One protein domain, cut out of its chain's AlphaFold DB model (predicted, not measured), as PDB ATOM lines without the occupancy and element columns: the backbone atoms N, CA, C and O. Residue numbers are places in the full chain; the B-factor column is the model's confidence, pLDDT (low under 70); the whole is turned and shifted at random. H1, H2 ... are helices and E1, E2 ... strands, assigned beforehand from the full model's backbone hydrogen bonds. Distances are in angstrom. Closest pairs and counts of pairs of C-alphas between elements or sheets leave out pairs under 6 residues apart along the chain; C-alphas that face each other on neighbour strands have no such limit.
ATOM      1  N   ALA A   3     159.395  91.551 141.166       74.44
ATOM      2  CA  ALA A   3     158.117  90.927 141.486       74.44
ATOM      3  C   ALA A   3     157.641  91.386 142.871       74.44
ATOM      4  O   ALA A   3     158.469  91.581 143.760       74.44
ATOM      5  N   SER A   4     156.335  91.562 143.050       72.81
ATOM      6  CA  SER A   4     155.744  92.028 144.309       72.81
ATOM      7  C   SER A   4     154.372  91.424 144.557       72.81
ATOM      8  O   SER A   4     153.677  91.074 143.602       72.81
ATOM      9  N   LEU A   5     153.959  91.349 145.823       76.25
ATOM     10  CA  LEU A   5     152.600  90.965 146.184       76.25
ATOM     11  C   LEU A   5     151.726  92.221 146.316       76.25
ATOM     12  O   LEU A   5     152.026  93.109 147.109       76.25
ATOM     13  N   VAL A   6     150.641  92.296 145.550       71.94
ATOM     14  CA  VAL A   6     149.650  93.379 145.629       71.94
ATOM     15  C   VAL A   6     148.288  92.744 145.829       71.94
ATOM     16  O   VAL A   6     147.842  91.967 144.992       71.94
ATOM     17  N   ASP A   7     147.657  93.023 146.971       75.19
ATOM     18  CA  ASP A   7     146.332  92.499 147.325       75.19
ATOM     19  C   ASP A   7     146.224  90.970 147.123       75.19
ATOM     20  O   ASP A   7     145.259  90.439 146.573       75.19
ATOM     21  N   GLY A   8     147.282  90.251 147.522       75.75
ATOM     22  CA  GLY A   8     147.393  88.793 147.411       75.75
ATOM     23  C   GLY A   8     147.788  88.255 146.029       75.75
ATOM     24  O   GLY A   8     147.976  87.048 145.904       75.75
ATOM     25  N   HIS A   9     147.952  89.107 145.015       82.19
ATOM     26  CA  HIS A   9     148.332  88.731 143.648       82.19
ATOM     27  C   HIS A   9     149.799  89.045 143.361       82.19
ATOM     28  O   HIS A   9     150.358  90.005 143.890       82.19
ATOM     29  N   VAL A  10     150.435  88.244 142.504       82.88
ATOM     30  CA  VAL A  10     151.838  88.458 142.122       82.88
ATOM     31  C   VAL A  10     151.907  89.386 140.921       82.88
ATOM     32  O   VAL A  10     151.426  89.044 139.846       82.88
ATOM     33  N   ILE A  11     152.555  90.535 141.076       82.25
ATOM     34  CA  ILE A  11     152.837  91.466 139.985       82.25
ATOM     35  C   ILE A  11     154.299  91.321 139.581       82.25
ATOM     36  O   ILE A  11     155.187  91.631 140.370       82.25
ATOM     37  N   VAL A  12     154.564  90.885 138.350       81.69
ATOM     38  CA  VAL A  12     155.913  90.847 137.766       81.69
ATOM     39  C   VAL A  12     156.095  92.036 136.834       81.69
ATOM     40  O   VAL A  12     155.306  92.223 135.915       81.69
ATOM     41  N   SER A  13     157.154  92.820 137.035       80.06
ATOM     42  CA  SER A  13     157.519  93.946 136.174       80.06
ATOM     43  C   SER A  13     158.748  93.630 135.320       80.06
ATOM     44  O   SER A  13     159.889  93.538 135.807       80.06
ATOM     45  N   LEU A  14     158.513  93.524 134.015       78.69
ATOM     46  CA  LEU A  14     159.492  93.212 132.981       78.69
ATOM     47  C   LEU A  14     159.934  94.480 132.234       78.69
ATOM     48  O   LEU A  14     159.077  95.243 131.790       78.69
ATOM     49  N   PRO A  15     161.243  94.697 132.013       78.19
ATOM     50  CA  PRO A  15     161.706  95.673 131.028       78.19
ATOM     51  C   PRO A  15     161.041  95.432 129.667       78.19
ATOM     52  O   PRO A  15     160.908  94.273 129.267       78.19
ATOM     53  N   GLY A  16     160.671  96.501 128.955       70.94
ATOM     54  CA  GLY A  16     160.016  96.408 127.645       70.94
ATOM     55  C   GLY A  16     160.769  95.514 126.657       70.94
ATOM     56  O   GLY A  16     160.148  94.684 126.012       70.94
ATOM     57  N   GLU A  17     162.102  95.592 126.631       76.25
ATOM     58  CA  GLU A  17     162.969  94.753 125.784       76.25
ATOM     59  C   GLU A  17     162.854  93.253 126.081       76.25
ATOM     60  O   GLU A  17     162.911  92.431 125.173       76.25
ATOM     61  N   ILE A  18     162.692  92.880 127.355       73.81
ATOM     62  CA  ILE A  18     162.522  91.479 127.753       73.81
ATOM     63  C   ILE A  18     161.097  91.031 127.433       73.81
ATOM     64  O   ILE A  18     160.895  89.939 126.910       73.81
ATOM     65  N   ALA A  19     160.119  91.889 127.717       72.44
ATOM     66  CA  ALA A  19     158.713  91.636 127.447       72.44
ATOM     67  C   ALA A  19     158.423  91.414 125.957       72.44
ATOM     68  O   ALA A  19     157.664  90.512 125.625       72.44
ATOM     69  N   SER A  20     159.039  92.200 125.071       73.69
ATOM     70  CA  SER A  20     158.892  92.090 123.615       73.69
ATOM     71  C   SER A  20     159.872  91.115 122.961       73.69
ATOM     72  O   SER A  20     159.856  90.957 121.742       73.69
ATOM     73  N   SER A  21     160.737  90.465 123.742       79.81
ATOM     74  CA  SER A  21     161.635  89.445 123.208       79.81
ATOM     75  C   SER A  21     160.904  88.120 122.988       79.81
ATOM     76  O   SER A  21     159.969  87.780 123.715       79.81
ATOM     77  N   ASP A  22     161.410  87.307 122.062       83.19
ATOM     78  CA  ASP A  22     160.980  85.911 121.887       83.19
ATOM     79  C   ASP A  22     161.439  84.994 123.042       83.19
ATOM     80  O   ASP A  22     161.315  83.772 122.973       83.19
ATOM     81  N   THR A  23     161.963  85.566 124.131       84.19
ATOM     82  CA  THR A  23     162.343  84.820 125.327       84.19
ATOM     83  C   THR A  23     161.099  84.271 126.012       84.19
ATOM     84  O   THR A  23     160.218  85.031 126.416       84.19
ATOM     85  N   TRP A  24     161.053  82.954 126.196       85.81
ATOM     86  CA  TRP A  24     160.012  82.315 126.985       85.81
ATOM     87  C   TRP A  24     160.346  82.417 128.472       85.81
ATOM     88  O   TRP A  24     161.400  81.975 128.934       85.81
ATOM     89  N   LEU A  25     159.450  83.044 129.226       87.12
ATOM     90  CA  LEU A  25     159.543  83.210 130.664       87.12
ATOM     91  C   LEU A  25     158.459  82.402 131.362       87.12
ATOM     92  O   LEU A  25     157.306  82.389 130.938       87.12
ATOM     93  N   MET A  26     158.814  81.812 132.495       87.62
ATOM     94  CA  MET A  26     157.886  81.162 133.409       87.62
ATOM     95  C   MET A  26     158.009  81.785 134.791       87.62
ATOM     96  O   MET A  26     159.113  81.979 135.304       87.62
ATOM     97  N   VAL A  27     156.862  82.053 135.403       87.12
ATOM     98  CA  VAL A  27     156.761  82.591 136.758       87.12
ATOM     99  C   VAL A  27     156.222  81.507 137.678       87.12
ATOM    100  O   VAL A  27     155.182  80.904 137.395       87.12
ATOM    101  N   ARG A  28     156.927  81.251 138.781       87.31
ATOM    102  CA  ARG A  28     156.544  80.281 139.811       87.31
ATOM    103  C   ARG A  28     156.381  80.940 141.173       87.31
ATOM    104  O   ARG A  28     157.057  81.921 141.474       87.31
ATOM    105  N   ALA A  29     155.511  80.349 141.983       85.12
ATOM    106  CA  ALA A  29     155.449  80.549 143.422       85.12
ATOM    107  C   ALA A  29     155.613  79.181 144.099       85.12
ATOM    108  O   ALA A  29     154.791  78.281 143.911       85.12
ATOM    109  N   GLY A  30     156.741  78.982 144.783       82.31
ATOM    110  CA  GLY A  30     157.185  77.656 145.207       82.31
ATOM    111  C   GLY A  30     157.272  76.692 144.018       82.31
ATOM    112  O   GLY A  30     157.899  76.988 143.005       82.31
ATOM    113  N   GLU A  31     156.600  75.545 144.119       81.00
ATOM    114  CA  GLU A  31     156.547  74.540 143.044       81.00
ATOM    115  C   GLU A  31     155.448  74.815 142.002       81.00
ATOM    116  O   GLU A  31     155.367  74.139 140.976       81.00
ATOM    117  N   ARG A  32     154.588  75.813 142.232       85.88
ATOM    118  CA  ARG A  32     153.430  76.088 141.381       85.88
ATOM    119  C   ARG A  32     153.786  77.067 140.271       85.88
ATOM    120  O   ARG A  32     154.219  78.188 140.530       85.88
ATOM    121  N   VAL A  33     153.512  76.678 139.029       86.50
ATOM    122  CA  VAL A  33     153.559  77.591 137.881       86.50
ATOM    123  C   VAL A  33     152.372  78.540 137.957       86.50
ATOM    124  O   VAL A  33     151.219  78.114 137.926       86.50
ATOM    125  N   LEU A  34     152.664  79.832 138.076       85.81
ATOM    126  CA  LEU A  34     151.652  80.878 138.067       85.81
ATOM    127  C   LEU A  34     151.268  81.281 136.644       85.81
ATOM    128  O   LEU A  34     150.110  81.593 136.383       85.81
ATOM    129  N   GLY A  35     152.233  81.264 135.728       88.19
ATOM    130  CA  GLY A  35     151.991  81.561 134.328       88.19
ATOM    131  C   GLY A  35     153.269  81.719 133.517       88.19
ATOM    132  O   GLY A  35     154.377  81.481 134.005       88.19
ATOM    133  N   GLN A  36     153.092  82.091 132.256       87.75
ATOM    134  CA  GLN A  36     154.154  82.165 131.261       87.75
ATOM    135  C   GLN A  36     154.031  83.438 130.421       87.75
ATOM    136  O   GLN A  36     152.929  83.965 130.250       87.75
ATOM    137  N   ILE A  37     155.161  83.923 129.906       87.12
ATOM    138  CA  ILE A  37     155.250  85.133 129.084       87.12
ATOM    139  C   ILE A  37     156.189  84.862 127.908       87.12
ATOM    140  O   ILE A  37     157.292  84.369 128.121       87.12
ATOM    141  N   GLN A  38     155.792  85.200 126.685       87.25
ATOM    142  CA  GLN A  38     156.688  85.219 125.524       87.25
ATOM    143  C   GLN A  38     156.198  86.269 124.531       87.25
ATOM    144  O   GLN A  38     155.012  86.279 124.203       87.25
ATOM    145  N   ASN A  39     157.089  87.148 124.059       85.06
ATOM    146  CA  ASN A  39     156.778  88.178 123.064       85.06
ATOM    147  C   ASN A  39     155.478  88.958 123.379       85.06
ATOM    148  O   ASN A  39     154.556  89.070 122.573       85.06
ATOM    149  N   GLY A  40     155.355  89.414 124.627       76.00
ATOM    150  CA  GLY A  40     154.207  90.164 125.136       76.00
ATOM    151  C   GLY A  40     152.927  89.346 125.355       76.00
ATOM    152  O   GLY A  40     151.968  89.874 125.916       76.00
ATOM    153  N   VAL A  41     152.893  88.070 124.966       83.62
ATOM    154  CA  VAL A  41     151.761  87.167 125.199       83.62
ATOM    155  C   VAL A  41     151.885  86.550 126.586       83.62
ATOM    156  O   VAL A  41     152.949  86.056 126.954       83.62
ATOM    157  N   VAL A  42     150.789  86.557 127.350       85.44
ATOM    158  CA  VAL A  42     150.723  85.999 128.708       85.44
ATOM    159  C   VAL A  42     149.725  84.853 128.782       85.44
ATOM    160  O   VAL A  42     148.585  84.982 128.340       85.44
ATOM    161  N   VAL A  43     150.134  83.761 129.426       84.19
ATOM    162  CA  VAL A  43     149.271  82.636 129.812       84.19
ATOM    163  C   VAL A  43     149.230  82.541 131.336       84.19
ATOM    164  O   VAL A  43     150.269  82.617 131.987       84.19
ATOM    165  N   GLY A  44     148.038  82.373 131.916       82.69
ATOM    166  CA  GLY A  44     147.860  82.256 133.374       82.69
ATOM    167  C   GLY A  44     147.876  83.585 134.143       82.69
ATOM    168  O   GLY A  44     147.847  83.587 135.370       82.69
ATOM    169  N   GLY A  45     147.884  84.719 133.440       83.50
ATOM    170  CA  GLY A  45     147.899  86.049 134.045       83.50
ATOM    171  C   GLY A  45     147.247  87.118 133.172       83.50
ATOM    172  O   GLY A  45     146.799  86.849 132.057       83.50
ATOM    173  N   LYS A  46     147.199  88.344 133.693       79.88
ATOM    174  CA  LYS A  46     146.725  89.541 132.993       79.88
ATOM    175  C   LYS A  46     147.882  90.521 132.838       79.88
ATOM    176  O   LYS A  46     148.393  91.045 133.829       79.88
ATOM    177  N   SER A  47     148.290  90.773 131.599       74.00
ATOM    178  CA  SER A  47     149.263  91.819 131.289       74.00
ATOM    179  C   SER A  47     148.608  93.186 131.211       74.00
ATOM    180  O   SER A  47     147.521  93.329 130.655       74.00
ATOM    181  N   TYR A  48     149.333  94.188 131.671       70.50
ATOM    182  CA  TYR A  48     149.058  95.592 131.433       70.50
ATOM    183  C   TYR A  48     150.394  96.310 131.228       70.50
ATOM    184  O   TYR A  48     151.434  95.902 131.754       70.50
ATOM    185  N   TYR A  49     150.396  97.349 130.404       59.62
ATOM    186  CA  TYR A  49     151.594  98.154 130.199       59.62
ATOM    187  C   TYR A  49     151.613  99.255 131.247       59.62
ATOM    188  O   TYR A  49     150.685 100.057 131.326       59.62
ATOM    189  N   ALA A  50     152.658  99.268 132.069       57.09
ATOM    190  CA  ALA A  50     152.884 100.359 132.994       57.09
ATOM    191  C   ALA A  50     153.626 101.490 132.288       57.09
ATOM    192  O   ALA A  50     154.392 101.284 131.343       57.09
ATOM    193  N   LEU A  51     153.380 102.700 132.766       50.12
ATOM    194  CA  LEU A  51     153.822 103.929 132.119       50.12
ATOM    195  C   LEU A  51     155.339 104.170 132.210       50.12
ATOM    196  O   LEU A  51     155.869 105.036 131.529       50.12
ATOM    197  N   ASP A  52     156.073 103.357 132.974       59.19
ATOM    198  CA  ASP A  52     157.539 103.353 132.987       59.19
ATOM    199  C   ASP A  52     158.166 102.553 131.825       59.19
ATOM    200  O   ASP A  52     159.346 102.199 131.865       59.19
ATOM    201  N   GLY A  53     157.377 102.245 130.788       63.84
ATOM    202  CA  GLY A  53     157.811 101.488 129.611       63.84
ATOM    203  C   GLY A  53     158.013  99.996 129.885       63.84
ATOM    204  O   GLY A  53     158.635  99.288 129.086       63.84
ATOM    205  N   ARG A  54     157.517  99.501 131.025       74.19
ATOM    206  CA  ARG A  54     157.638  98.104 131.447       74.19
ATOM    207  C   ARG A  54     156.310  97.383 131.284       74.19
ATOM    208  O   ARG A  54     155.243  97.906 131.596       74.19
ATOM    209  N   MET A  55     156.382  96.129 130.856       77.44
ATOM    210  CA  MET A  55     155.225  95.242 130.896       77.44
ATOM    211  C   MET A  55     155.062  94.746 132.329       77.44
ATOM    212  O   MET A  55     155.994  94.176 132.904       77.44
ATOM    213  N   LYS A  56     153.885  94.960 132.915       80.56
ATOM    214  CA  LYS A  56     153.531  94.400 134.215       80.56
ATOM    215  C   LYS A  56     152.519  93.285 134.011       80.56
ATOM    216  O   LYS A  56     151.580  93.402 133.230       80.56
ATOM    217  N   VAL A  57     152.743  92.163 134.679       81.75
ATOM    218  CA  VAL A  57     151.890  90.985 134.555       81.75
ATOM    219  C   VAL A  57     151.418  90.581 135.930       81.75
ATOM    220  O   VAL A  57     152.223  90.285 136.809       81.75
ATOM    221  N   GLU A  58     150.104  90.604 136.105       84.31
ATOM    222  CA  GLU A  58     149.444  90.063 137.279       84.31
ATOM    223  C   GLU A  58     149.221  88.570 137.084       84.31
ATOM    224  O   GLU A  58     148.549  88.142 136.144       84.31
ATOM    225  N   PHE A  59     149.762  87.791 138.000       84.62
ATOM    226  CA  PHE A  59     149.548  86.365 138.097       84.62
ATOM    227  C   PHE A  59     148.685  86.025 139.312       84.62
ATOM    228  O   PHE A  59     148.464  86.856 140.195       84.62
ATOM    229  N   GLY A  60     148.186  84.786 139.339       82.25
ATOM    230  CA  GLY A  60     147.329  84.285 140.411       82.25
ATOM    231  C   GLY A  60     147.934  84.419 141.815       82.25
ATOM    232  O   GLY A  60     149.116  84.717 141.988       82.25
ATOM    233  N   ALA A  61     147.099  84.174 142.824       81.38
ATOM    234  CA  ALA A  61     147.444  84.456 144.211       81.38
ATOM    235  C   ALA A  61     148.710  83.726 144.698       81.38
ATOM    236  O   ALA A  61     148.950  82.569 144.332       81.38
ATOM    237  N   ALA A  62     149.474  84.392 145.562       79.69
ATOM    238  CA  ALA A  62     150.594  83.829 146.316       79.69
ATOM    239  C   ALA A  62     150.521  84.276 147.781       79.69
ATOM    240  O   ALA A  62     149.887  85.281 148.108       79.69
ATOM    241  N   GLN A  63     151.148  83.518 148.675       78.94
ATOM    242  CA  GLN A  63     151.212  83.867 150.094       78.94
ATOM    243  C   GLN A  63     152.466  84.690 150.395       78.94
ATOM    244  O   GLN A  63     153.517  84.478 149.792       78.94
ATOM    245  N   ALA A  64     152.381  85.608 151.358       72.50
ATOM    246  CA  ALA A  64     153.568  86.289 151.867       72.50
ATOM    247  C   ALA A  64     154.584  85.253 152.393       72.50
ATOM    248  O   ALA A  64     154.224  84.334 153.128       72.50
ATOM    249  N   GLY A  65     155.846  85.384 151.990       73.00
ATOM    250  CA  GLY A  65     156.926  84.436 152.273       73.00
ATOM    251  C   GLY A  65     157.063  83.282 151.269       73.00
ATOM    252  O   GLY A  65     158.077  82.586 151.303       73.00
ATOM    253  N   GLU A  66     156.107  83.082 150.354       82.50
ATOM    254  CA  GLU A  66     156.225  82.097 149.269       82.50
ATOM    255  C   GLU A  66     157.330  82.524 148.290       82.50
ATOM    256  O   GLU A  66     157.461  83.699 147.957       82.50
ATOM    257  N   ARG A  67     158.168  81.594 147.825       84.00
ATOM    258  CA  ARG A  67     159.305  81.940 146.959       84.00
ATOM    259  C   ARG A  67     158.826  82.225 145.537       84.00
ATOM    260  O   ARG A  67     158.290  81.324 144.901       84.00
ATOM    261  N   LEU A  68     159.038  83.439 145.040       83.12
ATOM    262  CA  LEU A  68     158.734  83.834 143.667       83.12
ATOM    263  C   LEU A  68     159.973  83.701 142.796       83.12
ATOM    264  O   LEU A  68     161.004  84.322 143.055       83.12
ATOM    265  N   GLU A  69     159.852  82.921 141.735       85.56
ATOM    266  CA  GLU A  69     160.957  82.634 140.832       85.56
ATOM    267  C   GLU A  69     160.540  82.955 139.400       85.56
ATOM    268  O   GLU A  69     159.468  82.547 138.947       85.56
ATOM    269  N   VAL A  70     161.393  83.684 138.677       85.38
ATOM    270  CA  VAL A  70     161.221  83.889 137.236       85.38
ATOM    271  C   VAL A  70     162.343  83.179 136.510       85.38
ATOM    272  O   VAL A  70     163.528  83.431 136.750       85.38
ATOM    273  N   PHE A  71     161.953  82.295 135.608       85.44
ATOM    274  CA  PHE A  71     162.850  81.481 134.817       85.44
ATOM    275  C   PHE A  71     162.739  81.855 133.349       85.44
ATOM    276  O   PHE A  71     161.645  82.084 132.846       85.44
ATOM    277  N   GLN A  72     163.877  81.884 132.674       86.62
ATOM    278  CA  GLN A  72     163.966  81.823 131.228       86.62
ATOM    279  C   GLN A  72     164.054  80.359 130.809       86.62
ATOM    280  O   GLN A  72     164.854  79.602 131.364       86.62
ATOM    281  N   LEU A  73     163.239  80.002 129.827       82.62
ATOM    282  CA  LEU A  73     163.131  78.674 129.247       82.62
ATOM    283  C   LEU A  73     163.551  78.719 127.773       82.62
ATOM    284  O   LEU A  73     163.401  79.744 127.101       82.62
ATOM    285  N   GLU A  74     164.071  77.602 127.274       79.00
ATOM    286  CA  GLU A  74     164.201  77.352 125.836       79.00
ATOM    287  C   GLU A  74     162.909  76.722 125.311       79.00
ATOM    288  O   GLU A  74     162.362  75.838 125.965       79.00
ATOM    289  N   GLY A  75     162.429  77.167 124.147       77.44
ATOM    290  CA  GLY A  75     161.202  76.656 123.529       77.44
ATOM    291  C   GLY A  75     160.159  77.738 123.262       77.44
ATOM    292  O   GLY A  75     160.478  78.925 123.110       77.44
ATOM    293  N   SER A  76     158.904  77.314 123.165       78.56
ATOM    294  CA  SER A  76     157.764  78.162 122.842       78.56
ATOM    295  C   SER A  76     156.688  78.114 123.923       78.56
ATOM    296  O   SER A  76     156.529  77.156 124.673       78.56
ATOM    297  N   LEU A  77     155.925  79.199 124.001       77.62
ATOM    298  CA  LEU A  77     154.823  79.364 124.932       77.62
ATOM    299  C   LEU A  77     153.819  78.211 124.798       77.62
ATOM    300  O   LEU A  77     153.241  78.009 123.730       77.62
ATOM    301  N   GLY A  78     153.566  77.512 125.905       68.75
ATOM    302  CA  GLY A  78     152.663  76.362 125.944       68.75
ATOM    303  C   GLY A  78     153.342  74.996 125.826       68.75
ATOM    304  O   GLY A  78     152.638  73.997 125.960       68.75
ATOM    305  N   ASP A  79     154.663  74.942 125.636       71.69
ATOM    306  CA  ASP A  79     155.418  73.694 125.756       71.69
ATOM    307  C   ASP A  79     155.385  73.172 127.210       71.69
ATOM    308  O   ASP A  79     155.299  73.945 128.179       71.69
ATOM    309  N   ASP A  80     155.437  71.846 127.371       66.62
ATOM    310  CA  ASP A  80     155.512  71.206 128.685       66.62
ATOM    311  C   ASP A  80     156.850  71.553 129.349       66.62
ATOM    312  O   ASP A  80     157.926  71.298 128.809       66.62
ATOM    313  N   VAL A  81     156.787  72.136 130.547       62.41
ATOM    314  CA  VAL A  81     157.989  72.488 131.308       62.41
ATOM    315  C   VAL A  81     158.492  71.246 132.042       62.41
ATOM    316  O   VAL A  81     158.086  70.986 133.176       62.41
ATOM    317  N   ASP A  82     159.363  70.482 131.390       64.06
ATOM    318  CA  ASP A  82     160.067  69.339 131.975       64.06
ATOM    319  C   ASP A  82     161.537  69.664 132.317       64.06
ATOM    320  O   ASP A  82     162.080  70.709 131.947       64.06
ATOM    321  N   ASP A  83     162.194  68.759 133.046       57.56
ATOM    322  CA  ASP A  83     163.591  68.907 133.482       57.56
ATOM    323  C   ASP A  83     164.609  68.893 132.317       57.56
ATOM    324  O   ASP A  83     165.811  69.043 132.550       57.56
ATOM    325  N   ALA A  84     164.163  68.679 131.070       53.81
ATOM    326  CA  ALA A  84     165.025  68.581 129.894       53.81
ATOM    327  C   ALA A  84     165.291  69.936 129.216       53.81
ATOM    328  O   ALA A  84     166.245  70.050 128.444       53.81
ATOM    329  N   HIS A  85     164.498  70.968 129.518       57.00
ATOM    330  CA  HIS A  85     164.690  72.311 128.975       57.00
ATOM    331  C   HIS A  85     165.684  73.099 129.836       57.00
ATOM    332  O   HIS A  85     165.608  73.092 131.063       57.00
ATOM    333  N   TRP A  86     166.642  73.799 129.216       54.75
ATOM    334  CA  TRP A  86     167.595  74.632 129.953       54.75
ATOM    335  C   TRP A  86     166.855  75.765 130.677       54.75
ATOM    336  O   TRP A  86     166.372  76.714 130.058       54.75
ATOM    337  N   ILE A  87     166.773  75.678 132.007       71.50
ATOM    338  CA  ILE A  87     166.091  76.668 132.840       71.50
ATOM    339  C   ILE A  87     167.126  77.639 133.420       71.50
ATOM    340  O   ILE A  87     167.850  77.315 134.364       71.50
ATOM    341  N   LYS A  88     167.185  78.871 132.903       80.31
ATOM    342  CA  LYS A  88     167.987  79.936 133.521       80.31
ATOM    343  C   LYS A  88     167.123  80.730 134.493       80.31
ATOM    344  O   LYS A  88     166.246  81.484 134.085       80.31
ATOM    345  N   LYS A  89     167.411  80.632 135.790       81.75
ATOM    346  CA  LYS A  89     166.791  81.508 136.792       81.75
ATOM    347  C   LYS A  89     167.236  82.953 136.568       81.75
ATOM    348  O   LYS A  89     168.429  83.251 136.612       81.75
ATOM    349  N   LEU A  90     166.281  83.838 136.303       80.06
ATOM    350  CA  LEU A  90     166.519  85.270 136.115       80.06
ATOM    351  C   LEU A  90     166.321  86.059 137.407       80.06
ATOM    352  O   LEU A  90     166.931  87.111 137.586       80.06
ATOM    353  N   ALA A  91     165.433  85.575 138.271       77.38
ATOM    354  CA  ALA A  91     164.979  86.292 139.445       77.38
ATOM    355  C   ALA A  91     164.473  85.318 140.515       77.38
ATOM    356  O   ALA A  91     163.919  84.265 140.193       77.38
ATOM    357  N   ASP A  92     164.690  85.678 141.777       82.38
ATOM    358  CA  ASP A  92     164.357  84.872 142.949       82.38
ATOM    359  C   ASP A  92     164.168  85.791 144.152       82.38
ATOM    360  O   ASP A  92     165.124  86.428 144.605       82.38
ATOM    361  N   PHE A  93     162.933  85.898 144.629       76.25
ATOM    362  CA  PHE A  93     162.582  86.792 145.725       76.25
ATOM    363  C   PHE A  93     161.501  86.152 146.598       76.25
ATOM    364  O   PHE A  93     160.625  85.464 146.077       76.25
ATOM    365  N   PRO A  94     161.489  86.391 147.917       73.12
ATOM    366  CA  PRO A  94     160.313  86.077 148.717       73.12
ATOM    367  C   PRO A  94     159.143  86.975 148.289       73.12
ATOM    368  O   PRO A  94     159.307  88.186 148.139       73.12
ATOM    369  N   ALA A  95     157.955  86.397 148.112       71.06
ATOM    370  CA  ALA A  95     156.717  87.149 147.959       71.06
ATOM    371  C   ALA A  95     156.541  88.029 149.192       71.06
ATOM    372  O   ALA A  95     156.439  87.534 150.315       71.06
ATOM    373  N   SER A  96     156.517  89.337 148.990       62.72
ATOM    374  CA  SER A  96     156.329  90.288 150.071       62.72
ATOM    375  C   SER A  96     155.336  91.355 149.643       62.72
ATOM    376  O   SER A  96     155.331  91.793 148.492       62.72
TER     377      SER A  96
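This is residues 3 to 96 of the 423 residues of an uncharacterized protein of Rathayibacter sp. PhB93 (UniProt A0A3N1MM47). Two strongly twisted antiparallel sheets stand face to face as a sandwich, five strands in the order E5 E4 E3 E8 E9 and four in the order E1 E2 E7 E6, with the strands of the one crossed at 41 degrees to those of the other. A very short helix, H1, follows E2 at the end of that strand, and a long loop, residues 74 to 87, joins E8 to E9. The printed part has 94 residues, with named elements in the order E1 E2 H1 E3 E4 E5 E6 E7 E8 E9; the class is mostly strand. The whole is compact, with a radius of gyration of the C-alphas of 12.3 A and spans of 33 by 30 by 19 A.

E1, residues 3 to 6, and E2, residues 9 to 15, form a hairpin, with N 4 and O 11 2.9 A apart. H1, residues 16 to 19, is on this sheet at a height of 7.6 A; it is too short for any O i to N i+4 pair, and its one O i to N i+3 pair is within hydrogen-bond range. E3, residues 24 to 29, E4, residues 32 to 38, and E5, residues 41 to 43, form a meander, each strand the antiparallel neighbour of the one before; N 27 and O 35 are 2.9 A apart, N 43 and O 36 2.9 A. H1 only grazes their sheet, with residues 18 to 19. E6, residues 45 to 50, and E5 meet only through their link. E7, residues 54 to 61, forms a hairpin with E6, with N 48 and O 56 2.8 A apart, and is the antiparallel neighbour of E2, with N 12 and O 57 2.9 A apart. Between the sheets, the closest C-alphas of E4 and E7, Leu 34 and Phe 59, are 5.9 A apart. E8, residues 67 to 73, is the antiparallel neighbour of E3, with N 28 and O 69 2.9 A apart. It forms a hairpin with E9, residues 88 to 94, with N 70 and O 91 3.0 A apart.

E1 begins at C-alpha 3, (158.117, 90.927, 141.486). E2 is 19.7 A long, E3 17.1 A, E4 18.6 A, E6 15.2 A, E8 18.4 A and E9 18.1 A. E7, the longest strand with 8 residues, spans 21.3 A from C-alpha 54 at (157.638, 98.104, 131.447). E9 ends at C-alpha 94, (160.313, 86.077, 148.717).

The C-alphas of Leu 51 and Ala 84, the two farthest apart, are 37.1 A apart. The printed part has no cut. The link E8 to E9 is long, with 14 residues; the others are tight. The model's mean pLDDT over the printed part is 77.3, and it is under 70 at residues 49 to 53, 78, 80 to 86 and 96.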